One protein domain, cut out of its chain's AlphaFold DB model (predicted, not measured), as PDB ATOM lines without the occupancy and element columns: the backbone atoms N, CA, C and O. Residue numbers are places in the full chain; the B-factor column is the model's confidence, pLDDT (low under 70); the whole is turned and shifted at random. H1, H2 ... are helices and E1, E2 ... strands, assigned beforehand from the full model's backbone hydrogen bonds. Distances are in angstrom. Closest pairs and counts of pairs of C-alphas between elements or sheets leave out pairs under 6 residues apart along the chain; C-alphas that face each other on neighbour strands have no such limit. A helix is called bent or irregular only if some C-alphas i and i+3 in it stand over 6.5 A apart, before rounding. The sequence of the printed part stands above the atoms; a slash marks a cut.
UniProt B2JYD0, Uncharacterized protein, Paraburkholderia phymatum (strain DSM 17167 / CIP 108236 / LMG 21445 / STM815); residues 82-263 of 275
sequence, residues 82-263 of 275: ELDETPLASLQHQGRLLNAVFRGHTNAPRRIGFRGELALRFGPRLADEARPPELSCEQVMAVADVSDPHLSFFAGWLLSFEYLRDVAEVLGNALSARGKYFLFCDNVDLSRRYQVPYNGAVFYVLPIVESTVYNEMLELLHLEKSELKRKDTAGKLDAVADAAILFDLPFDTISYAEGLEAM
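Overview. This is residues 82 to 263 of the 275 residues of an uncharacterized protein of Paraburkholderia phymatum (strain DSM 17167 / CIP 108236 / LMG 21445 / STM815) (UniProt B2JYD0). One twisted sheet of seven strands curls round helix H2, while H5 and H3 cover its other face. H1 and H6 are on H2's side, H1 by E1 and H6 by E6, in three layers, that is, helices on both faces of a sheet; the loop of residues 122 to 134 reaches far out. The printed part has 182 residues, in the order H1 E1 E2 E3 E4 H2 E5 E6 E7 H3 H4 H5 H6; the sheet is mixed, in the order E1 E2 E3 E4 E5 E7 E6, and the class is mixed, helices and strands. It is compact, with a radius of gyration of the C-alphas of 15.8 A and spans of 46 by 39 by 30 A.

Arrangement. Start with E1, residues 97 to 105, E2, 111 to 121, E3, 135 to 145, and E4, 153 to 158: they form a meander, each strand the antiparallel neighbour of the one before. Look for N 98 and O 117 at 2.9 A, N 114 and O 142 at 2.9 A, and N 141 and O 155 at 2.8 A. E4, H2, residues 161 to 174, and E5, residues 180 to 185, make a strand-helix-strand unit, two parallel neighbour strands with a helix between, its crossover right-handed; N 182 and O 154 are 2.8 A apart. E7, residues 201 to 207, is parallel to E5, with N 204 and O 181 at 2.8 A, and forms a hairpin with E6, residues 194 to 198, with N 196 and O 203 at 2.8 A. The sheet curls round H2, whose Leu 120 to Asp 166 C-alpha distance to E2 is 6.0 A, the closest. On the opposite face, H5, residues 233 to 245, runs across the strands at a height over the sheet of 8.4 A; the C-alphas of Phe 153 and Ala 241 are its closest with E4, 6.0 A. H3, residues 213 to 220, is on the same face as H5, at a height of 8.7 A; the two are close but not clearly touching, Leu 218 and Val 240 having the closest C-alphas, 7.2 A. H4, residues 225 to 228, is not on the sheet. H1, residues 88 to 93, is on the same face as H2, at a height of 8.3 A. H6, residues 256 to 262, runs along E6 at 17 degrees on the local plane; with H2 it only just touches, with 3 pairs of C-alphas within 8 A, Glu 162 and Leu 260 the closest at 6.4 A. In H1, H3, H5 and H6 every O i to N i+4 pair is within hydrogen-bond range, in H2 6 of 10 are, and H4 is too short for such a pair.

Along the chain. Find C-alpha 88, where H1 begins, at (254.408, 207.708, 225.179). E2 runs 27.3 A from C-alpha 111 at (246.062, 200.266, 227.808), bending by 72 degrees at residue 116, and E3 runs 27.1 A, bending by 77 degrees at residue 139. H2 spans 20.0 A and is irregular, C-alphas 170 and 173 being 8.8 A apart; H5 spans 18.5 A. H6 ends at C-alpha 262, (270.152, 195.088, 200.294).

Size, cuts and confidence. The C-alphas farthest apart, those of Ala 127 and Pro 250, are 49.2 A apart. The printed part has no cut, and the link from E2 to E3, 13 residues, is long. Look at residues 125 to 131 for pLDDT under 70; the mean of the printed part is 92.3.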
ATOM      1  N   GLU A  82     246.833 211.763 230.423       70.50
ATOM      2  CA  GLU A  82     246.430 210.432 229.924       70.50
ATOM      3  C   GLU A  82     247.615 209.544 229.519       70.50
ATOM      4  O   GLU A  82     247.484 208.324 229.450       70.50
ATOM      5  N   LEU A  83     248.773 210.146 229.227       79.50
ATOM      6  CA  LEU A  83     249.957 209.426 228.753       79.50
ATOM      7  C   LEU A  83     251.012 209.214 229.839       79.50
ATOM      8  O   LEU A  83     251.847 208.328 229.662       79.50
ATOM      9  N   ASP A  84     250.977 210.010 230.915       80.88
ATOM     10  CA  ASP A  84     252.062 210.209 231.895       80.88
ATOM     11  C   ASP A  84     252.590 208.913 232.534       80.88
ATOM     12  O   ASP A  84     253.743 208.843 232.956       80.88
ATOM     13  N   GLU A  85     251.780 207.855 232.545       83.00
ATOM     14  CA  GLU A  85     252.131 206.551 233.114       83.00
ATOM     15  C   GLU A  85     252.694 205.553 232.081       83.00
ATOM     16  O   GLU A  85     252.782 204.357 232.364       83.00
ATOM     17  N   THR A  86     253.060 206.014 230.879       91.62
ATOM     18  CA  THR A  86     253.550 205.178 229.765       91.62
ATOM     19  C   THR A  86     254.754 205.810 229.053       91.62
ATOM     20  O   THR A  86     254.940 207.030 229.112       91.62
ATOM     21  N   PRO A  87     255.560 205.040 228.293       91.69
ATOM     22  CA  PRO A  87     256.663 205.585 227.492       91.69
ATOM     23  C   PRO A  87     256.239 206.671 226.490       91.69
ATOM     24  O   PRO A  87     257.056 207.524 226.125       91.69
ATOM     25  N   LEU A  88     254.964 206.695 226.080       92.50
ATOM     26  CA  LEU A  88     254.408 207.708 225.179       92.50
ATOM     27  C   LEU A  88     254.421 209.119 225.791       92.50
ATOM     28  O   LEU A  88     254.490 210.092 225.037       92.50
ATOM     29  N   ALA A  89     254.429 209.248 227.124       91.94
ATOM     30  CA  ALA A  89     254.553 210.536 227.810       91.94
ATOM     31  C   ALA A  89     255.821 211.278 227.390       91.94
ATOM     32  O   ALA A  89     255.785 212.456 227.040       91.94
ATOM     33  N   SER A  90     256.954 210.570 227.368       91.00
ATOM     34  CA  SER A  90     258.250 211.160 227.029       91.00
ATOM     35  C   SER A  90     258.265 211.712 225.599       91.00
ATOM     36  O   SER A  90     258.713 212.836 225.371       91.00
ATOM     37  N   LEU A  91     257.688 210.968 224.652       92.62
ATOM     38  CA  LEU A  91     257.559 211.373 223.251       92.62
ATOM     39  C   LEU A  91     256.603 212.561 223.096       92.62
ATOM     40  O   LEU A  91     256.861 213.466 222.300       92.62
ATOM     41  N   GLN A  92     255.527 212.591 223.885       91.88
ATOM     42  CA  GLN A  92     254.589 213.708 223.913       91.88
ATOM     43  C   GLN A  92     255.228 214.981 224.474       91.88
ATOM     44  O   GLN A  92     255.084 216.044 223.874       91.88
ATOM     45  N   HIS A  93     255.961 214.893 225.587       90.25
ATOM     46  CA  HIS A  93     256.672 216.033 226.174       90.25
ATOM     47  C   HIS A  93     257.718 216.616 225.225       90.25
ATOM     48  O   HIS A  93     257.920 217.827 225.191       90.25
ATOM     49  N   GLN A  94     258.353 215.767 224.418       89.69
ATOM     50  CA  GLN A  94     259.290 216.190 223.381       89.69
ATOM     51  C   GLN A  94     258.596 216.780 222.139       89.69
ATOM     52  O   GLN A  94     259.281 217.217 221.219       89.69
ATOM     53  N   GLY A  95     257.258 216.785 222.081       90.50
ATOM     54  CA  GLY A  95     256.493 217.268 220.928       90.50
ATOM     55  C   GLY A  95     256.627 216.376 219.692       90.50
ATOM     56  O   GLY A  95     256.459 216.855 218.574       90.50
ATOM     57  N   ARG A  96     256.969 215.092 219.871       93.50
ATOM     58  CA  ARG A  96     257.207 214.161 218.757       93.50
ATOM     59  C   ARG A  96     255.945 213.489 218.244       93.50
ATOM     60  O   ARG A  96     255.942 213.021 217.113       93.50
ATOM     61  N   LEU A  97     254.896 213.409 219.057       94.06
ATOM     62  CA  LEU A  97     253.632 212.808 218.645       94.06
ATOM     63  C   LEU A  97     252.805 213.839 217.866       94.06
ATOM     64  O   LEU A  97     252.168 214.714 218.462       94.06
ATOM     65  N   LEU A  98     252.812 213.721 216.543       92.62
ATOM     66  CA  LEU A  98     252.158 214.631 215.605       92.62
ATOM     67  C   LEU A  98     250.882 214.007 215.023       92.62
ATOM     68  O   LEU A  98     250.678 212.796 215.114       92.62
ATOM     69  N   ASN A  99     250.017 214.850 214.447       92.12
ATOM     70  CA  ASN A  99     248.837 214.457 213.661       92.12
ATOM     71  C   ASN A  99     248.038 213.295 214.280       92.12
ATOM     72  O   ASN A  99     247.741 212.290 213.632       92.12
ATOM     73  N   ALA A 100     247.727 213.419 215.574       93.25
ATOM     74  CA  ALA A 100     247.068 212.365 216.330       93.25
ATOM     75  C   ALA A 100     245.642 212.130 215.809       93.25
ATOM     76  O   ALA A 100     244.745 212.941 216.022       93.25
ATOM     77  N   VAL A 101     245.429 210.985 215.166       93.75
ATOM     78  CA  VAL A 101     244.099 210.451 214.837       93.75
ATOM     79  C   VAL A 101     243.450 209.855 216.085       93.75
ATOM     80  O   VAL A 101     242.232 209.884 216.244       93.75
ATOM     81  N   PHE A 102     244.269 209.283 216.965       94.25
ATOM     82  CA  PHE A 102     243.846 208.756 218.252       94.25
ATOM     83  C   PHE A 102     244.976 208.886 219.267       94.25
ATOM     84  O   PHE A 102     246.142 208.651 218.946       94.25
ATOM     85  N   ARG A 103     244.630 209.244 220.497       93.56
ATOM     86  CA  ARG A 103     245.549 209.309 221.627       93.56
ATOM     87  C   ARG A 103     244.732 209.183 222.901       93.56
ATOM     88  O   ARG A 103     243.767 209.922 223.044       93.56
ATOM     89  N   GLY A 104     245.127 208.276 223.787       92.94
ATOM     90  CA  GLY A 104     244.492 208.100 225.091       92.94
ATOM     91  C   GLY A 104     244.189 206.639 225.403       92.94
ATOM     92  O   GLY A 104     244.748 205.725 224.787       92.94
ATOM     93  N   HIS A 105     243.307 206.425 226.376       94.12
ATOM     94  CA  HIS A 105     242.886 205.094 226.806       94.12
ATOM     95  C   HIS A 105     242.167 204.333 225.693       94.12
ATOM     96  O   HIS A 105     241.265 204.870 225.050       94.12
ATOM     97  N   THR A 106     242.549 203.072 225.489       93.94
ATOM     98  CA  THR A 106     241.820 202.183 224.581       93.94
ATOM     99  C   THR A 106     240.673 201.465 225.300       93.94
ATOM    100  O   THR A 106     240.386 201.733 226.470       93.94
ATOM    101  N   ASN A 107     239.985 200.553 224.606       93.50
ATOM    102  CA  ASN A 107     238.912 199.764 225.211       93.50
ATOM    103  C   ASN A 107     239.469 198.613 226.064       93.50
ATOM    104  O   ASN A 107     238.748 198.060 226.899       93.50
ATOM    105  N   ALA A 108     240.734 198.238 225.857       91.94
ATOM    106  CA  ALA A 108     241.429 197.298 226.719       91.94
ATOM    107  C   ALA A 108     241.807 197.960 228.060       91.94
ATOM    108  O   ALA A 108     242.248 199.112 228.105       91.94
ATOM    109  N   PRO A 109     241.653 197.246 229.188       89.12
ATOM    110  CA  PRO A 109     241.942 197.806 230.499       89.12
ATOM    111  C   PRO A 109     243.426 198.149 230.624       89.12
ATOM    112  O   PRO A 109     244.280 197.355 230.238       89.12
ATOM    113  N   ARG A 110     243.722 199.303 231.237       91.12
ATOM    114  CA  ARG A 110     245.090 199.797 231.486       91.12
ATOM    115  C   ARG A 110     245.931 200.025 230.231       91.12
ATOM    116  O   ARG A 110     247.136 200.188 230.359       91.12
ATOM    117  N   ARG A 111     245.329 200.070 229.049       94.81
ATOM    118  CA  ARG A 111     246.062 200.266 227.808       94.81
ATOM    119  C   ARG A 111     245.903 201.688 227.296       94.81
ATOM    120  O   ARG A 111     244.798 202.231 227.257       94.81
ATOM    121  N   ILE A 112     247.020 202.266 226.878       95.62
ATOM    122  CA  ILE A 112     247.093 203.560 226.215       95.62
ATOM    123  C   ILE A 112     247.536 203.338 224.777       95.62
ATOM    124  O   ILE A 112     248.490 202.607 224.501       95.62
ATOM    125  N   GLY A 113     246.836 203.983 223.853       95.75
ATOM    126  CA  GLY A 113     247.108 203.891 222.432       95.75
ATOM    127  C   GLY A 113     247.429 205.240 221.812       95.75
ATOM    128  O   GLY A 113     246.967 206.292 222.253       95.75
ATOM    129  N   PHE A 114     248.196 205.190 220.730       96.88
ATOM    130  CA  PHE A 114     248.473 206.327 219.871       96.88
ATOM    131  C   PHE A 114     248.349 205.918 218.403       96.88
ATOM    132  O   PHE A 114     248.874 204.884 217.987       96.88
ATOM    133  N   ARG A 115     247.663 206.744 217.609       96.75
ATOM    134  CA  ARG A 115     247.681 206.691 216.147       96.75
ATOM    135  C   ARG A 115     247.927 208.077 215.582       96.75
ATOM    136  O   ARG A 115     247.203 209.004 215.941       96.75
ATOM    137  N   GLY A 116     248.883 208.206 214.676       96.00
ATOM    138  CA  GLY A 116     249.251 209.491 214.084       96.00
ATOM    139  C   GLY A 116     250.608 209.412 213.409       96.00
ATOM    140  O   GLY A 116     250.872 208.480 212.656       96.00
ATOM    141  N   GLU A 117     251.475 210.366 213.710       96.00
ATOM    142  CA  GLU A 117     252.833 210.441 213.175       96.00
ATOM    143  C   GLU A 117     253.840 210.647 214.310       96.00
ATOM    144  O   GLU A 117     253.523 211.222 215.355       96.00
ATOM    145  N   LEU A 118     255.068 210.172 214.108       96.25
ATOM    146  CA  LEU A 118     256.176 210.325 215.042       96.25
ATOM    147  C   LEU A 118     257.288 211.148 214.389       96.25
ATOM    148  O   LEU A 118     257.910 210.712 213.423       96.25
ATOM    149  N   ALA A 119     257.585 212.320 214.943       94.88
ATOM    150  CA  ALA A 119     258.723 213.126 214.523       94.88
ATOM    151  C   ALA A 119     260.036 212.461 214.955       94.88
ATOM    152  O   ALA A 119     260.306 212.301 216.153       94.88
ATOM    153  N   LEU A 120     260.872 212.120 213.976       94.12
ATOM    154  CA  LEU A 120     262.185 211.527 214.205       94.12
ATOM    155  C   LEU A 120     263.255 212.614 214.335       94.12
ATOM    156  O   LEU A 120     263.967 212.669 215.341       94.12
ATOM    157  N   ARG A 121     263.288 213.558 213.386       91.12
ATOM    158  CA  ARG A 121     264.195 214.715 213.405       91.12
ATOM    159  C   ARG A 121     263.425 216.010 213.182       91.12
ATOM    160  O   ARG A 121     262.669 216.142 212.222       91.12
ATOM    161  N   PHE A 122     263.610 216.965 214.089       86.75
ATOM    162  CA  PHE A 122     263.008 218.291 213.983       86.75
ATOM    163  C   PHE A 122     263.851 219.181 213.075       86.75
ATOM    164  O   PHE A 122     265.074 219.178 213.191       86.75
ATOM    165  N   GLY A 123     263.194 219.971 212.223       72.75
ATOM    166  CA  GLY A 123     263.882 220.985 211.432       72.75
ATOM    167  C   GLY A 123     264.348 222.190 212.256       72.75
ATOM    168  O   GLY A 123     263.903 222.382 213.396       72.75
ATOM    169  N   PRO A 124     265.225 223.040 211.692       70.44
ATOM    170  CA  PRO A 124     265.662 224.268 212.336       70.44
ATOM    171  C   PRO A 124     264.460 225.186 212.600       70.44
ATOM    172  O   PRO A 124     263.678 225.493 211.697       70.44
ATOM    173  N   ARG A 125     264.320 225.643 213.851       60.84
ATOM    174  CA  ARG A 125     263.314 226.643 214.232       60.84
ATOM    175  C   ARG A 125     263.705 227.991 213.632       60.84
ATOM    176  O   ARG A 125     264.783 228.501 213.929       60.84
ATOM    177  N   LEU A 126     262.828 228.574 212.819       59.00
ATOM    178  CA  LEU A 126     262.995 229.923 212.290       59.00
ATOM    179  C   LEU A 126     261.805 230.772 212.741       59.00
ATOM    180  O   LEU A 126     260.679 230.472 212.366       59.00
ATOM    181  N   ALA A 127     262.081 231.816 213.527       57.00
ATOM    182  CA  ALA A 127     261.134 232.880 213.879       57.00
ATOM    183  C   ALA A 127     259.753 232.389 214.373       57.00
ATOM    184  O   ALA A 127     258.730 232.715 213.785       57.00
ATOM    185  N   ASP A 128     259.740 231.605 215.456       60.81
ATOM    186  CA  ASP A 128     258.543 231.158 216.196       60.81
ATOM    187  C   ASP A 128     257.519 230.293 215.431       60.81
ATOM    188  O   ASP A 128     256.575 229.781 216.035       60.81
ATOM    189  N   GLU A 129     257.739 230.018 214.144       61.62
ATOM    190  CA  GLU A 129     256.953 229.056 213.375       61.62
ATOM    191  C   GLU A 129     257.515 227.636 213.543       61.62
ATOM    192  O   GLU A 129     258.665 227.330 213.198       61.62
ATOM    193  N   ALA A 130     256.685 226.735 214.074       62.66
ATOM    194  CA  ALA A 130     256.997 225.314 214.129       62.66
ATOM    195  C   ALA A 130     256.998 224.741 212.706       62.66
ATOM    196  O   ALA A 130     255.947 224.468 212.126       62.66
ATOM    197  N   ARG A 131     258.192 224.572 212.131       69.75
ATOM    198  CA  ARG A 131     258.347 223.887 210.848       69.75
ATOM    199  C   ARG A 131     257.993 222.404 210.970       69.75
ATOM    200  O   ARG A 131     258.213 221.817 212.036       69.75
ATOM    201  N   PRO A 132     257.487 221.789 209.885       74.06
ATOM    202  CA  PRO A 132     257.327 220.346 209.840       74.06
ATOM    203  C   PRO A 132     258.675 219.659 210.122       74.06
ATOM    204  O   PRO A 132     259.733 220.231 209.826       74.06
ATOM    205  N   PRO A 133     258.658 218.461 210.728       83.06
ATOM    206  CA  PRO A 133     259.878 217.700 210.958       83.06
ATOM    207  C   PRO A 133     260.597 217.420 209.632       83.06
ATOM    208  O   PRO A 133     259.964 217.241 208.595       83.06
ATOM    209  N   GLU A 134     261.928 217.364 209.675       87.00
ATOM    210  CA  GLU A 134     262.745 216.959 208.521       87.00
ATOM    211  C   GLU A 134     262.554 215.480 208.196       87.00
ATOM    212  O   GLU A 134     262.658 215.066 207.044       87.00
ATOM    213  N   LEU A 135     262.298 214.683 209.234       90.50
ATOM    214  CA  LEU A 135     262.054 213.260 209.120       90.50
ATOM    215  C   LEU A 135     260.967 212.845 210.110       90.50
ATOM    216  O   LEU A 135     261.082 213.091 211.316       90.50
ATOM    217  N   SER A 136     259.948 212.168 209.600       93.44
ATOM    218  CA  SER A 136     258.845 211.585 210.358       93.44
ATOM    219  C   SER A 136     258.678 210.109 210.006       93.44
ATOM    220  O   SER A 136     258.929 209.682 208.883       93.44
ATOM    221  N   CYS A 137     258.240 209.329 210.990       96.31
ATOM    222  CA  CYS A 137     257.618 208.034 210.768       96.31
ATOM    223  C   CYS A 137     256.106 208.259 210.725       96.31
ATOM    224  O   CYS A 137     255.528 208.786 211.680       96.31
ATOM    225  N   GLU A 138     255.474 207.911 209.609       95.19
ATOM    226  CA  GLU A 138     254.057 208.199 209.387       95.19
ATOM    227  C   GLU A 138     253.176 206.982 209.662       95.19
ATOM    228  O   GLU A 138     253.657 205.858 209.809       95.19
ATOM    229  N   GLN A 139     251.862 207.207 209.736       96.19
ATOM    230  CA  GLN A 139     250.858 206.152 209.935       96.19
ATOM    231  C   GLN A 139     251.148 205.261 211.154       96.19
ATOM    232  O   GLN A 139     250.876 204.056 211.155       96.19
ATOM    233  N   VAL A 140     251.690 205.876 212.204       98.00
ATOM    234  CA  VAL A 140     252.104 205.208 213.428       98.00
ATOM    235  C   VAL A 140     250.891 204.632 214.140       98.00
ATOM    236  O   VAL A 140     249.844 205.274 214.247       98.00
ATOM    237  N   MET A 141     251.051 203.421 214.658       98.31
ATOM    238  CA  MET A 141     250.148 202.781 215.603       98.31
ATOM    239  C   MET A 141     250.988 202.243 216.749       98.31
ATOM    240  O   MET A 141     251.831 201.383 216.532       98.31
ATOM    241  N   ALA A 142     250.780 202.748 217.957       97.69
ATOM    242  CA  ALA A 142     251.549 202.346 219.124       97.69
ATOM    243  C   ALA A 142     250.628 202.063 220.303       97.69
ATOM    244  O   ALA A 142     249.595 202.717 220.467       97.69
ATOM    245  N   VAL A 143     251.018 201.091 221.119       97.25
ATOM    246  CA  VAL A 143     250.304 200.691 222.327       97.25
ATOM    247  C   VAL A 143     251.302 200.439 223.454       97.25
ATOM    248  O   VAL A 143     252.328 199.783 223.255       97.25
ATOM    249  N   ALA A 144     250.957 200.938 224.637       96.19
ATOM    250  CA  ALA A 144     251.642 200.667 225.892       96.19
ATOM    251  C   ALA A 144     250.621 200.377 226.993       96.19
ATOM    252  O   ALA A 144     249.527 200.950 227.000       96.19
ATOM    253  N   ASP A 145     251.006 199.542 227.949       94.31
ATOM    254  CA  ASP A 145     250.235 199.355 229.170       94.31
ATOM    255  C   ASP A 145     250.689 200.354 230.245       94.31
ATOM    256  O   ASP A 145     251.856 200.728 230.353       94.31
ATOM    257  N   VAL A 146     249.742 200.789 231.068       91.50
ATOM    258  CA  VAL A 146     249.970 201.692 232.195       91.50
ATOM    259  C   VAL A 146     250.959 201.068 233.178       91.50
ATOM    260  O   VAL A 146     250.735 199.956 233.679       91.50
ATOM    261  N   SER A 147     251.994 201.839 233.514       88.56
ATOM    262  CA  SER A 147     253.137 201.457 234.350       88.56
ATOM    263  C   SER A 147     254.121 200.465 233.712       88.56
ATOM    264  O   SER A 147     255.053 200.042 234.398       88.56
ATOM    265  N   ASP A 148     253.956 200.096 232.438       91.94
ATOM    266  CA  ASP A 148     254.997 199.393 231.683       91.94
ATOM    267  C   ASP A 148     255.943 200.434 231.055       91.94
ATOM    268  O   ASP A 148     255.476 201.329 230.343       91.94
ATOM    269  N   PRO A 149     257.264 200.382 231.313       92.94
ATOM    270  CA  PRO A 149     258.209 201.303 230.688       92.94
ATOM    271  C   PRO A 149     258.407 201.049 229.185       92.94
ATOM    272  O   PRO A 149     259.025 201.880 228.518       92.94
ATOM    273  N   HIS A 150     257.904 199.937 228.642       95.62
ATOM    274  CA  HIS A 150     258.110 199.534 227.257       95.62
ATOM    275  C   HIS A 150     256.825 199.573 226.422       95.62
ATOM    276  O   HIS A 150     255.710 199.391 226.908       95.62
ATOM    277  N   LEU A 151     256.993 199.784 225.118       96.19
ATOM    278  CA  LEU A 151     255.924 199.612 224.140       96.19
ATOM    279  C   LEU A 151     255.661 198.121 223.924       96.19
ATOM    280  O   LEU A 151     256.579 197.365 223.590       96.19
ATOM    281  N   SER A 152     254.398 197.720 224.039       96.44
ATOM    282  CA  SER A 152     253.953 196.361 223.716       96.44
ATOM    283  C   SER A 152     253.869 196.162 222.202       96.44
ATOM    284  O   SER A 152     254.218 195.101 221.686       96.44
ATOM    285  N   PHE A 153     253.427 197.199 221.484       97.88
ATOM    286  CA  PHE A 153     253.251 197.183 220.036       97.88
ATOM    287  C   PHE A 153     253.594 198.541 219.418       97.88
ATOM    288  O   PHE A 153     253.233 199.590 219.958       97.88
ATOM    289  N   PHE A 154     254.254 198.509 218.263       98.38
ATOM    290  CA  PHE A 154     254.511 199.665 217.413       98.38
ATOM    291  C   PHE A 154     254.453 199.240 215.946       98.38
ATOM    292  O   PHE A 154     255.065 198.247 215.562       98.38
ATOM    293  N   ALA A 155     253.775 200.016 215.114       98.50
ATOM    294  CA  ALA A 155     253.844 199.918 213.668       98.50
ATOM    295  C   ALA A 155     253.989 201.310 213.059       98.50
ATOM    296  O   ALA A 155     253.422 202.261 213.596       98.50
ATOM    297  N   GLY A 156     254.701 201.435 211.942       97.94
ATOM    298  CA  GLY A 156     254.841 202.710 211.246       97.94
ATOM    299  C   GLY A 156     255.381 202.571 209.828       97.94
ATOM    300  O   GLY A 156     255.896 201.522 209.441       97.94
ATOM    301  N   TRP A 157     255.230 203.643 209.058       97.31
ATOM    302  CA  TRP A 157     255.731 203.776 207.697       97.31
ATOM    303  C   TRP A 157     257.037 204.563 207.680       97.31
ATOM    304  O   TRP A 157     257.177 205.563 208.392       97.31
ATOM    305  N   LEU A 158     257.971 204.125 206.840       95.19
ATOM    306  CA  LEU A 158     259.225 204.803 206.557       95.19
ATOM    307  C   LEU A 158     259.467 204.840 205.051       95.19
ATOM    308  O   LEU A 158     259.346 203.838 204.354       95.19
ATOM    309  N   LEU A 159     259.929 205.983 204.559       91.69
ATOM    310  CA  LEU A 159     260.341 206.098 203.162       91.69
ATOM    311  C   LEU A 159     261.595 205.253 202.847       91.69
ATOM    312  O   LEU A 159     261.769 204.768 201.732       91.69
ATOM    313  N   SER A 160     262.485 205.091 203.827       92.69
ATOM    314  CA  SER A 160     263.707 204.296 203.707       92.69
ATOM    315  C   SER A 160     263.921 203.454 204.955       92.69
ATOM    316  O   SER A 160     263.783 203.952 206.074       92.69
ATOM    317  N   PHE A 161     264.354 202.211 204.759       95.19
ATOM    318  CA  PHE A 161     264.864 201.337 205.813       95.19
ATOM    319  C   PHE A 161     265.974 201.986 206.651       95.19
ATOM    320  O   PHE A 161     266.087 201.705 207.841       95.19
ATOM    321  N   GLU A 162     266.778 202.878 206.063       94.69
ATOM    322  CA  GLU A 162     267.856 203.576 206.770       94.69
ATOM    323  C   GLU A 162     267.349 204.274 208.041       94.69
ATOM    324  O   GLU A 162     267.994 204.201 209.091       94.69
ATOM    325  N   TYR A 163     266.142 204.841 207.974       95.31
ATOM    326  CA  TYR A 163     265.501 205.575 209.062       95.31
ATOM    327  C   TYR A 163     265.028 204.687 210.222       95.31
ATOM    328  O   TYR A 163     264.583 205.206 211.247       95.31
ATOM    329  N   LEU A 164     265.164 203.357 210.119       96.31
ATOM    330  CA  LEU A 164     264.989 202.445 211.254       96.31
ATOM    331  C   LEU A 164     265.888 202.857 212.421       96.31
ATOM    332  O   LEU A 164     265.456 202.815 213.573       96.31
ATOM    333  N   ARG A 165     267.115 203.301 212.124       96.12
ATOM    334  CA  ARG A 165     268.043 203.817 213.130       96.12
ATOM    335  C   ARG A 165     267.424 204.978 213.908       96.12
ATOM    336  O   ARG A 165     267.412 204.935 215.134       96.12
ATOM    337  N   ASP A 166     266.890 205.980 213.211       96.12
ATOM    338  CA  ASP A 166     266.277 207.149 213.843       96.12
ATOM    339  C   ASP A 166     265.058 206.755 214.694       96.12
ATOM    340  O   ASP A 166     264.886 207.265 215.802       96.12
ATOM    341  N   VAL A 167     264.235 205.804 214.228       97.00
ATOM    342  CA  VAL A 167     263.125 205.249 215.026       97.00
ATOM    343  C   VAL A 167     263.651 204.606 216.306       97.00
ATOM    344  O   VAL A 167     263.138 204.877 217.392       97.00
ATOM    345  N   ALA A 168     264.680 203.767 216.200       96.38
ATOM    346  CA  ALA A 168     265.221 203.054 217.345       96.38
ATOM    347  C   ALA A 168     265.896 203.984 218.366       96.38
ATOM    348  O   ALA A 168     265.787 203.747 219.569       96.38
ATOM    349  N   GLU A 169     266.557 205.049 217.903       95.25
ATOM    350  CA  GLU A 169     267.142 206.088 218.757       95.25
ATOM    351  C   GLU A 169     266.056 206.907 219.476       95.25
ATOM    352  O   GLU A 169     266.172 207.163 220.674       95.25
ATOM    353  N   VAL A 170     264.977 207.276 218.777       95.56
ATOM    354  CA  VAL A 170     263.869 208.060 219.350       95.56
ATOM    355  C   VAL A 170     263.046 207.257 220.351       95.56
ATOM    356  O   VAL A 170     262.667 207.794 221.391       95.56
ATOM    357  N   LEU A 171     262.765 205.986 220.058       95.50
ATOM    358  CA  LEU A 171     262.048 205.112 220.987       95.50
ATOM    359  C   LEU A 171     262.934 204.713 222.176       95.50
ATOM    360  O   LEU A 171     262.436 204.629 223.297       95.50
ATOM    361  N   GLY A 172     264.240 204.526 221.962       94.19
ATOM    362  CA  GLY A 172     265.231 204.340 223.021       94.19
ATOM    363  C   GLY A 172     264.809 203.294 224.056       94.19
ATOM    364  O   GLY A 172     264.539 202.143 223.723       94.19
ATOM    365  N   ASN A 173     264.699 203.712 225.320       93.50
ATOM    366  CA  ASN A 173     264.342 202.839 226.446       93.50
ATOM    367  C   ASN A 173     262.906 202.284 226.391       93.50
ATOM    368  O   ASN A 173     262.591 201.345 227.120       93.50
ATOM    369  N   ALA A 174     262.039 202.836 225.538       95.25
ATOM    370  CA  ALA A 174     260.699 202.302 225.317       95.25
ATOM    371  C   ALA A 174     260.718 200.976 224.534       95.25
ATOM    372  O   ALA A 174     259.705 200.279 224.465       95.25
ATOM    373  N   LEU A 175     261.853 200.618 223.930       96.69
ATOM    374  CA  LEU A 175     262.036 199.351 223.234       96.69
ATOM    375  C   LEU A 175     262.336 198.211 224.212       96.69
ATOM    376  O   LEU A 175     262.985 198.398 225.241       96.69
ATOM    377  N   SER A 176     261.881 197.008 223.873       95.94
ATOM    378  CA  SER A 176     262.221 195.778 224.585       95.94
ATOM    379  C   SER A 176     262.229 194.586 223.635       95.94
ATOM    380  O   SER A 176     261.542 194.590 222.621       95.94
ATOM    381  N   ALA A 177     262.908 193.501 224.002       94.00
ATOM    382  CA  ALA A 177     262.860 192.256 223.232       94.00
ATOM    383  C   ALA A 177     261.472 191.573 223.236       94.00
ATOM    384  O   ALA A 177     261.254 190.628 222.484       94.00
ATOM    385  N   ARG A 178     260.546 192.013 224.103       93.31
ATOM    386  CA  ARG A 178     259.193 191.447 224.232       93.31
ATOM    387  C   ARG A 178     258.157 192.173 223.378       93.31
ATOM    388  O   ARG A 178     257.105 191.596 223.108       93.31
ATOM    389  N   GLY A 179     258.424 193.423 223.011       94.94
ATOM    390  CA  GLY A 179     257.525 194.208 222.176       94.94
ATOM    391  C   GLY A 179     257.524 193.719 220.730       94.94
ATOM    392  O   GLY A 179     258.449 193.041 220.278       94.94
ATOM    393  N   LYS A 180     256.469 194.071 219.996       97.50
ATOM    394  CA  LYS A 180     256.331 193.753 218.572       97.50
ATOM    395  C   LYS A 180     256.381 195.040 217.754       97.50
ATOM    396  O   LYS A 180     255.498 195.888 217.878       97.50
ATOM    397  N   TYR A 181     257.425 195.177 216.940       98.12
ATOM    398  CA  TYR A 181     257.726 196.395 216.188       98.12
ATOM    399  C   TYR A 181     257.691 196.101 214.691       98.12
ATOM    400  O   TYR A 181     258.483 195.295 214.215       98.12
ATOM    401  N   PHE A 182     256.797 196.750 213.951       98.38
ATOM    402  CA  PHE A 182     256.618 196.564 212.512       98.38
ATOM    403  C   PHE A 182     256.949 197.859 211.771       98.38
ATOM    404  O   PHE A 182     256.380 198.912 212.051       98.38
ATOM    405  N   LEU A 183     257.862 197.803 210.813       98.06
ATOM    406  CA  LEU A 183     258.228 198.943 209.984       98.06
ATOM    407  C   LEU A 183     257.977 198.593 208.526       98.06
ATOM    408  O   LEU A 183     258.558 197.649 207.992       98.06
ATOM    409  N   PHE A 184     257.115 199.372 207.890       97.50
ATOM    410  CA  PHE A 184     256.808 199.244 206.476       97.50
ATOM    411  C   PHE A 184     257.647 200.248 205.698       97.50
ATOM    412  O   PHE A 184     257.548 201.447 205.955       97.50
ATOM    413  N   CYS A 185     258.495 199.756 204.796       95.31
ATOM    414  CA  CYS A 185     259.493 200.558 204.095       95.31
ATOM    415  C   CYS A 185     259.305 200.497 202.574       95.31
ATOM    416  O   CYS A 185     259.154 199.411 202.012       95.31
ATOM    417  N   ASP A 186     259.381 201.646 201.901       91.56
ATOM    418  CA  ASP A 186     259.179 201.749 200.443       91.56
ATOM    419  C   ASP A 186     260.341 201.175 199.617       91.56
ATOM    420  O   ASP A 186     260.162 200.779 198.463       91.56
ATOM    421  N   ASN A 187     261.551 201.152 200.181       91.69
ATOM    422  CA  ASN A 187     262.764 200.721 199.485       91.69
ATOM    423  C   ASN A 187     263.171 199.267 199.777       91.69
ATOM    424  O   ASN A 187     264.301 198.875 199.487       91.69
ATOM    425  N   VAL A 188     262.258 198.467 200.328       91.00
ATOM    426  CA  VAL A 188     262.435 197.020 200.512       91.00
ATOM    427  C   VAL A 188     261.859 196.285 199.302       91.00
ATOM    428  O   VAL A 188     260.806 196.650 198.781       91.00
ATOM    429  N   ASP A 189     262.538 195.230 198.848       90.00
ATOM    430  CA  ASP A 189     262.021 194.358 197.790       90.00
ATOM    431  C   ASP A 189     260.674 193.732 198.199       90.00
ATOM    432  O   ASP A 189     260.549 193.151 199.277       90.00
ATOM    433  N   LEU A 190     259.673 193.814 197.317       89.00
ATOM    434  CA  LEU A 190     258.298 193.370 197.582       89.00
ATOM    435  C   LEU A 190     258.166 191.885 197.938       89.00
ATOM    436  O   LEU A 190     257.188 191.483 198.567       89.00
ATOM    437  N   SER A 191     259.125 191.061 197.519       89.88
ATOM    438  CA  SER A 191     259.141 189.624 197.787       89.88
ATOM    439  C   SER A 191     259.803 189.260 199.116       89.88
ATOM    440  O   SER A 191     259.745 188.100 199.529       89.88
ATOM    441  N   ARG A 192     260.434 190.224 199.793       93.06
ATOM    442  CA  ARG A 192     261.257 189.977 200.976       93.06
ATOM    443  C   ARG A 192     260.608 190.520 202.234       93.06
ATOM    444  O   ARG A 192     259.882 191.503 202.209       93.06
ATOM    445  N   ARG A 193     260.870 189.857 203.354       95.12
ATOM    446  CA  ARG A 193     260.439 190.265 204.693       95.12
ATOM    447  C   ARG A 193     261.567 189.933 205.642       95.12
ATOM    448  O   ARG A 193     262.165 188.866 205.511       95.12
ATOM    449  N   TYR A 194     261.836 190.826 206.582       96.88
ATOM    450  CA  TYR A 194     263.014 190.718 207.425       96.88
ATOM    451  C   TYR A 194     262.690 190.835 208.906       96.88
ATOM    452  O   TYR A 194     261.769 191.547 209.306       96.88
ATOM    453  N   GLN A 195     263.497 190.166 209.721       97.50
ATOM    454  CA  GLN A 195     263.651 190.452 211.140       97.50
ATOM    455  C   GLN A 195     265.014 191.106 211.354       97.50
ATOM    456  O   GLN A 195     266.046 190.552 210.985       97.50
ATOM    457  N   VAL A 196     265.019 192.295 211.945       97.50
ATOM    458  CA  VAL A 196     266.232 193.089 212.140       97.50
ATOM    459  C   VAL A 196     266.421 193.337 213.635       97.50
ATOM    460  O   VAL A 196     265.726 194.186 214.205       97.50
ATOM    461  N   PRO A 197     267.315 192.592 214.311       96.94
ATOM    462  CA  PRO A 197     267.671 192.881 215.691       96.94
ATOM    463  C   PRO A 197     268.456 194.196 215.751       96.94
ATOM    464  O   PRO A 197     269.516 194.335 215.141       96.94
ATOM    465  N   TYR A 198     267.938 195.173 216.494       96.19
ATOM    466  CA  TYR A 198     268.556 196.487 216.637       96.19
ATOM    467  C   TYR A 198     268.175 197.132 217.976       96.19
ATOM    468  O   TYR A 198     267.019 197.093 218.389       96.19
ATOM    469  N   ASN A 199     269.156 197.720 218.669       92.88
ATOM    470  CA  ASN A 199     268.978 198.423 219.949       92.88
ATOM    471  C   ASN A 199     268.168 197.647 221.021       92.88
ATOM    472  O   ASN A 199     267.324 198.209 221.710       92.88
ATOM    473  N   GLY A 200     268.389 196.330 221.142       91.38
ATOM    474  CA  GLY A 200     267.707 195.488 222.139       91.38
ATOM    475  C   GLY A 200     266.261 195.094 221.799       91.38
ATOM    476  O   GLY A 200     265.604 194.457 222.623       91.38
ATOM    477  N   ALA A 201     265.782 195.423 220.597       96.19
ATOM    478  CA  ALA A 201     264.503 194.985 220.044       96.19
ATOM    479  C   ALA A 201     264.695 194.245 218.713       96.19
ATOM    480  O   ALA A 201     265.764 194.291 218.103       96.19
ATOM    481  N   VAL A 202     263.646 193.557 218.262       97.06
ATOM    482  CA  VAL A 202     263.588 192.939 216.933       97.06
ATOM    483  C   VAL A 202     262.506 193.646 216.128       97.06
ATOM    484  O   VAL A 202     261.340 193.649 216.520       97.06
ATOM    485  N   PHE A 203     262.902 194.246 215.007       97.88
ATOM    486  CA  PHE A 203     261.994 194.919 214.087       97.88
ATOM    487  C   PHE A 203     261.607 193.982 212.946       97.88
ATOM    488  O   PHE A 203     262.472 193.438 212.264       97.88
ATOM    489  N   TYR A 204     260.310 193.827 212.712       98.00
ATOM    490  CA  TYR A 204     259.776 193.222 211.502       98.00
ATOM    491  C   TYR A 204     259.759 194.291 210.416       98.00
ATOM    492  O   TYR A 204     259.010 195.260 210.512       98.00
ATOM    493  N   VAL A 205     260.597 194.132 209.400       97.50
ATOM    494  CA  VAL A 205     260.695 195.069 208.283       97.50
ATOM    495  C   VAL A 205     260.023 194.455 207.070       97.50
ATOM    496  O   VAL A 205     260.413 193.381 206.604       97.50
ATOM    497  N   LEU A 206     258.990 195.134 206.585       96.69
ATOM    498  CA  LEU A 206     258.152 194.678 205.487       96.69
ATOM    499  C   LEU A 206     258.122 195.725 204.368       96.69
ATOM    500  O   LEU A 206     258.225 196.921 204.641       96.69
ATOM    501  N   PRO A 207     257.969 195.297 203.110       95.12
ATOM    502  CA  PRO A 207     257.762 196.203 201.999       95.12
ATOM    503  C   PRO A 207     256.333 196.746 202.019       95.12
ATOM    504  O   PRO A 207     255.412 196.106 202.527       95.12
ATOM    505  N   ILE A 208     256.144 197.920 201.430       93.56
ATOM    506  CA  ILE A 208     254.829 198.521 201.201       93.56
ATOM    507  C   ILE A 208     254.839 199.264 199.871       93.56
ATOM    508  O   ILE A 208     255.816 199.919 199.520       93.56
ATOM    509  N   VAL A 209     253.751 199.145 199.109       86.81
ATOM    510  CA  VAL A 209     253.569 199.855 197.838       86.81
ATOM    511  C   VAL A 209     252.139 200.347 197.751       86.81
ATOM    512  O   VAL A 209     251.211 199.544 197.783       86.81
ATOM    513  N   GLU A 210     251.975 201.669 197.639       81.81
ATOM    514  CA  GLU A 210     250.686 202.338 197.381       81.81
ATOM    515  C   GLU A 210     249.540 201.882 198.312       81.81
ATOM    516  O   GLU A 210     248.361 201.907 197.958       81.81
ATOM    517  N   SER A 211     249.890 201.480 199.533       90.44
ATOM    518  CA  SER A 211     248.978 200.986 200.562       90.44
ATOM    519  C   SER A 211     249.164 201.786 201.852       90.44
ATOM    520  O   SER A 211     249.919 202.755 201.914       90.44
ATOM    521  N   THR A 212     248.437 201.411 202.901       93.94
ATOM    522  CA  THR A 212     248.581 202.020 204.230       93.94
ATOM    523  C   THR A 212     249.069 200.972 205.211       93.94
ATOM    524  O   THR A 212     248.624 199.828 205.141       93.94
ATOM    525  N   VAL A 213     249.884 201.375 206.186       96.81
ATOM    526  CA  VAL A 213     250.343 200.522 207.296       96.81
ATOM    527  C   VAL A 213     249.165 199.820 207.952       96.81
ATOM    528  O   VAL A 213     249.242 198.646 208.286       96.81
ATOM    529  N   TYR A 214     248.038 200.519 208.103       95.94
ATOM    530  CA  TYR A 214     246.829 199.911 208.640       95.94
ATOM    531  C   TYR A 214     246.366 198.718 207.797       95.94
ATOM    532  O   TYR A 214     246.165 197.649 208.356       95.94
ATOM    533  N   ASN A 215     246.220 198.874 206.476       95.56
ATOM    534  CA  ASN A 215     245.791 197.780 205.597       95.56
ATOM    535  C   ASN A 215     246.799 196.625 205.569       95.56
ATOM    536  O   ASN A 215     246.373 195.480 205.688       95.56
ATOM    537  N   GLU A 216     248.095 196.923 205.470       96.06
ATOM    538  CA  GLU A 216     249.147 195.899 205.467       96.06
ATOM    539  C   GLU A 216     249.171 195.107 206.777       96.06
ATOM    540  O   GLU A 216     249.264 193.883 206.772       96.06
ATOM    541  N   MET A 217     249.001 195.784 207.918       97.19
ATOM    542  CA  MET A 217     248.868 195.116 209.213       97.19
ATOM    543  C   MET A 217     247.631 194.215 209.264       97.19
ATOM    544  O   MET A 217     247.707 193.128 209.825       97.19
ATOM    545  N   LEU A 218     246.494 194.625 208.688       96.31
ATOM    546  CA  LEU A 218     245.312 193.755 208.650       96.31
ATOM    547  C   LEU A 218     245.570 192.488 207.836       96.31
ATOM    548  O   LEU A 218     245.178 191.407 208.263       96.31
ATOM    549  N   GLU A 219     246.224 192.619 206.685       94.94
ATOM    550  CA  GLU A 219     246.560 191.478 205.838       94.94
ATOM    551  C   GLU A 219     247.565 190.545 206.523       94.94
ATOM    552  O   GLU A 219     247.331 189.337 206.595       94.94
ATOM    553  N   LEU A 220     248.625 191.112 207.108       95.38
ATOM    554  CA  LEU A 220     249.658 190.378 207.838       95.38
ATOM    555  C   LEU A 220     249.096 189.599 209.033       95.38
ATOM    556  O   LEU A 220     249.541 188.489 209.312       95.38
ATOM    557  N   LEU A 221     248.134 190.190 209.744       96.44
ATOM    558  CA  LEU A 221     247.512 189.610 210.936       96.44
ATOM    559  C   LEU A 221     246.241 188.806 210.629       96.44
ATOM    560  O   LEU A 221     245.588 188.334 211.557       96.44
ATOM    561  N   HIS A 222     245.877 188.666 209.352       95.00
ATOM    562  CA  HIS A 222     244.654 187.995 208.905       95.00
ATOM    563  C   HIS A 222     243.371 188.545 209.557       95.00
ATOM    564  O   HIS A 222     242.446 187.801 209.880       95.00
ATOM    565  N   LEU A 223     243.302 189.865 209.741       95.50
ATOM    566  CA  LEU A 223     242.144 190.560 210.297       95.50
ATOM    567  C   LEU A 223     241.190 191.021 209.193       95.50
ATOM    568  O   LEU A 223     241.561 191.751 208.270       95.50
ATOM    569  N   GLU A 224     239.910 190.679 209.323       93.06
ATOM    570  CA  GLU A 224     238.908 191.083 208.344       93.06
ATOM    571  C   GLU A 224     238.368 192.499 208.586       93.06
ATOM    572  O   GLU A 224     237.927 192.879 209.677       93.06
ATOM    573  N   LYS A 225     238.265 193.287 207.508       90.88
ATOM    574  CA  LYS A 225     237.659 194.632 207.552       90.88
ATOM    575  C   LYS A 225     236.198 194.609 208.023       90.88
ATOM    576  O   LYS A 225     235.717 195.608 208.558       90.88
ATOM    577  N   SER A 226     235.479 193.508 207.799       91.50
ATOM    578  CA  SER A 226     234.079 193.305 208.200       91.50
ATOM    579  C   SER A 226     233.905 193.391 209.726       91.50
ATOM    580  O   SER A 226     232.965 194.028 210.208       91.50
ATOM    581  N   GLU A 227     234.845 192.829 210.483       88.25
ATOM    582  CA  GLU A 227     234.825 192.776 211.946       88.25
ATOM    583  C   GLU A 227     235.174 194.126 212.574       88.25
ATOM    584  O   GLU A 227     234.572 194.543 213.568       88.25
ATOM    585  N   LEU A 228     236.095 194.855 211.944       91.38
ATOM    586  CA  LEU A 228     236.590 196.144 212.424       91.38
ATOM    587  C   LEU A 228     235.600 197.292 212.208       91.38
ATOM    588  O   LEU A 228     235.667 198.299 212.911       91.38
ATOM    589  N   LYS A 229     234.646 197.157 211.276       90.88
ATOM    590  CA  LYS A 229     233.596 198.168 211.043       90.88
ATOM    591  C   LYS A 229     232.687 198.387 212.254       90.88
ATOM    592  O   LYS A 229     232.097 199.455 212.367       90.88
ATOM    593  N   ARG A 230     232.580 197.398 213.148       90.38
ATOM    594  CA  ARG A 230     231.772 197.480 214.377       90.38
ATOM    595  C   ARG A 230     232.518 198.108 215.558       90.38
ATOM    596  O   ARG A 230     231.919 198.283 216.612       90.38
ATOM    597  N   LYS A 231     233.810 198.404 215.402       93.56
ATOM    598  CA  LYS A 231     234.669 198.961 216.449       93.56
ATOM    599  C   LYS A 231     234.899 200.453 216.209       93.56
ATOM    600  O   LYS A 231     234.962 200.917 215.068       93.56
ATOM    601  N   ASP A 232     235.044 201.190 217.295       94.62
ATOM    602  CA  ASP A 232     235.508 202.572 217.300       94.62
ATOM    603  C   ASP A 232     237.028 202.648 217.047       94.62
ATOM    604  O   ASP A 232     237.697 201.629 216.852       94.62
ATOM    605  N   THR A 233     237.594 203.855 216.990       93.69
ATOM    606  CA  THR A 233     239.021 204.040 216.667       93.69
ATOM    607  C   THR A 233     239.939 203.362 217.688       93.69
ATOM    608  O   THR A 233     240.913 202.726 217.279       93.69
ATOM    609  N   ALA A 234     239.595 203.430 218.978       95.06
ATOM    610  CA  ALA A 234     240.301 202.736 220.052       95.06
ATOM    611  C   ALA A 234     240.203 201.213 219.898       95.06
ATOM    612  O   ALA A 234     241.220 200.524 219.847       95.06
ATOM    613  N   GLY A 235     238.989 200.681 219.717       96.12
ATOM    614  CA  GLY A 235     238.774 199.245 219.567       96.12
ATOM    615  C   GLY A 235     239.433 198.647 218.323       96.12
ATOM    616  O   GLY A 235     239.824 197.480 218.341       96.12
ATOM    617  N   LYS A 236     239.573 199.420 217.236       96.38
ATOM    618  CA  LYS A 236     240.347 199.003 216.054       96.38
ATOM    619  C   LYS A 236     241.831 198.865 216.373       96.38
ATOM    620  O   LYS A 236     242.441 197.894 215.937       96.38
ATOM    621  N   LEU A 237     242.394 199.815 217.122       97.19
ATOM    622  CA  LEU A 237     243.785 199.739 217.563       97.19
ATOM    623  C   LEU A 237     244.003 198.536 218.487       97.19
ATOM    624  O   LEU A 237     244.975 197.816 218.289       97.19
ATOM    625  N   ASP A 238     243.077 198.273 219.413       97.00
ATOM    626  CA  ASP A 238     243.133 197.086 220.275       97.00
ATOM    627  C   ASP A 238     243.158 195.793 219.465       97.00
ATOM    628  O   ASP A 238     244.026 194.958 219.683       97.00
ATOM    629  N   ALA A 239     242.263 195.648 218.484       97.00
ATOM    630  CA  ALA A 239     242.205 194.442 217.659       97.00
ATOM    631  C   ALA A 239     243.519 194.187 216.899       97.00
ATOM    632  O   ALA A 239     243.979 193.049 216.832       97.00
ATOM    633  N   VAL A 240     244.128 195.243 216.349       97.44
ATOM    634  CA  VAL A 240     245.426 195.146 215.665       97.44
ATOM    635  C   VAL A 240     246.539 194.813 216.658       97.44
ATOM    636  O   VAL A 240     247.318 193.903 216.396       97.44
ATOM    637  N   ALA A 241     246.607 195.505 217.797       97.38
ATOM    638  CA  ALA A 241     247.648 195.288 218.797       97.38
ATOM    639  C   ALA A 241     247.570 193.885 219.420       97.38
ATOM    640  O   ALA A 241     248.594 193.221 219.542       97.38
ATOM    641  N   ASP A 242     246.372 193.403 219.754       97.00
ATOM    642  CA  ASP A 242     246.169 192.074 220.341       97.00
ATOM    643  C   ASP A 242     246.610 190.962 219.382       97.00
ATOM    644  O   ASP A 242     247.313 190.036 219.788       97.00
ATOM    645  N   ALA A 243     246.261 191.071 218.096       97.25
ATOM    646  CA  ALA A 243     246.714 190.120 217.085       97.25
ATOM    647  C   ALA A 243     248.229 190.236 216.819       97.25
ATOM    648  O   ALA A 243     248.910 189.221 216.682       97.25
ATOM    649  N   ALA A 244     248.777 191.454 216.810       97.00
ATOM    650  CA  ALA A 244     250.203 191.700 216.609       97.00
ATOM    651  C   ALA A 244     251.077 191.153 217.744       97.00
ATOM    652  O   ALA A 244     252.143 190.604 217.481       97.00
ATOM    653  N   ILE A 245     250.637 191.265 219.000       95.69
ATOM    654  CA  ILE A 245     251.368 190.744 220.167       95.69
ATOM    655  C   ILE A 245     251.530 189.218 220.081       95.69
ATOM    656  O   ILE A 245     252.563 188.682 220.484       95.69
ATOM    657  N   LEU A 246     250.538 188.528 219.514       95.81
ATOM    658  CA  LEU A 246     250.548 187.079 219.296       95.81
ATOM    659  C   LEU A 246     251.273 186.654 218.010       95.81
ATOM    660  O   LEU A 246     251.430 185.459 217.764       95.81
ATOM    661  N   PHE A 247     251.705 187.605 217.181       95.75
ATOM    662  CA  PHE A 247     252.362 187.317 215.913       95.75
ATOM    663  C   PHE A 247     253.752 186.715 216.135       95.75
ATOM    664  O   PHE A 247     254.613 187.343 216.754       95.75
ATOM    665  N   ASP A 248     253.997 185.525 215.588       93.38
ATOM    666  CA  ASP A 248     255.262 184.796 215.772       93.38
ATOM    667  C   ASP A 248     255.772 184.123 214.489       93.38
ATOM    668  O   ASP A 248     256.492 183.128 214.528       93.38
ATOM    669  N   LEU A 249     255.396 184.644 213.315       93.00
ATOM    670  CA  LEU A 249     255.923 184.101 212.065       93.00
ATOM    671  C   LEU A 249     257.413 184.464 211.910       93.00
ATOM    672  O   LEU A 249     257.770 185.644 212.030       93.00
ATOM    673  N   PRO A 250     258.284 183.479 211.624       93.56
ATOM    674  CA  PRO A 250     259.690 183.736 211.362       93.56
ATOM    675  C   PRO A 250     259.872 184.346 209.968       93.56
ATOM    676  O   PRO A 250     259.259 183.890 209.002       93.56
ATOM    677  N   PHE A 251     260.748 185.344 209.868       95.25
ATOM    678  CA  PHE A 251     261.244 185.889 208.602       95.25
ATOM    679  C   PHE A 251     262.770 185.811 208.562       95.25
ATOM    680  O   PHE A 251     263.412 185.529 209.577       95.25
ATOM    681  N   ASP A 252     263.349 186.087 207.395       95.88
ATOM    682  CA  ASP A 252     264.797 186.099 207.230       95.88
ATOM    683  C   ASP A 252     265.416 187.146 208.159       95.88
ATOM    684  O   ASP A 252     265.023 188.313 208.172       95.88
ATOM    685  N   THR A 253     266.376 186.726 208.977       97.06
ATOM    686  CA  THR A 253     267.057 187.638 209.895       97.06
ATOM    687  C   THR A 253     268.257 188.261 209.201       97.06
ATOM    688  O   THR A 253     269.107 187.537 208.687       97.06
ATOM    689  N   ILE A 254     268.341 189.591 209.219       96.81
ATOM    690  CA  ILE A 254     269.482 190.347 208.688       96.81
ATOM    691  C   ILE A 254     269.927 191.402 209.698       96.81
ATOM    692  O   ILE A 254     269.126 191.918 210.478       96.81
ATOM    693  N   SER A 255     271.209 191.747 209.686       97.06
ATOM    694  CA  SER A 255     271.706 192.902 210.426       97.06
ATOM    695  C   SER A 255     271.286 194.214 209.757       97.06
ATOM    696  O   SER A 255     270.958 194.265 208.571       97.06
ATOM    697  N   TYR A 256     271.338 195.313 210.512       95.69
ATOM    698  CA  TYR A 256     271.078 196.643 209.957       95.69
ATOM    699  C   TYR A 256     272.046 196.999 208.816       95.69
ATOM    700  O   TYR A 256     271.617 197.545 207.806       95.69
ATOM    701  N   ALA A 257     273.329 196.641 208.941       94.94
ATOM    702  CA  ALA A 257     274.327 196.901 207.904       94.94
ATOM    703  C   ALA A 257     274.021 196.134 206.606       94.94
ATOM    704  O   ALA A 257     274.003 196.734 205.537       94.94
ATOM    705  N   GLU A 258     273.690 194.844 206.707       93.88
ATOM    706  CA  GLU A 258     273.281 194.036 205.547       93.88
ATOM    707  C   GLU A 258     271.985 194.564 204.916       93.88
ATOM    708  O   GLU A 258     271.843 194.571 203.696       93.88
ATOM    709  N   GLY A 259     271.047 195.052 205.734       91.75
ATOM    710  CA  GLY A 259     269.822 195.677 205.243       91.75
ATOM    711  C   GLY A 259     270.087 196.928 204.411       91.75
ATOM    712  O   GLY A 259     269.478 197.081 203.358       91.75
ATOM    713  N   LEU A 260     271.025 197.786 204.824       92.69
ATOM    714  CA  LEU A 260     271.395 198.982 204.056       92.69
ATOM    715  C   LEU A 260     271.964 198.638 202.675       92.69
ATOM    716  O   LEU A 260     271.682 199.343 201.712       92.69
ATOM    717  N   GLU A 261     272.732 197.553 202.572       91.06
ATOM    718  CA  GLU A 261     273.285 197.081 201.297       91.06
ATOM    719  C   GLU A 261     272.225 196.420 200.403       91.06
ATOM    720  O   GLU A 261     272.328 196.466 199.178       91.06
ATOM    721  N   ALA A 262     271.205 195.804 201.006       86.81
ATOM    722  CA  ALA A 262     270.152 195.088 200.294       86.81
ATOM    723  C   ALA A 262     269.027 195.993 199.762       86.81
ATOM    724  O   ALA A 262     268.273 195.555 198.888       86.81
ATOM    725  N   MET A 263     268.871 197.210 200.294       86.81
ATOM    726  CA  MET A 263     267.736 198.066 199.949       86.81
ATOM    727  C   MET A 263     267.859 198.730 198.580       86.81
ATOM    728  O   MET A 263     268.931 199.117 198.115       86.81
TER     729      MET A 263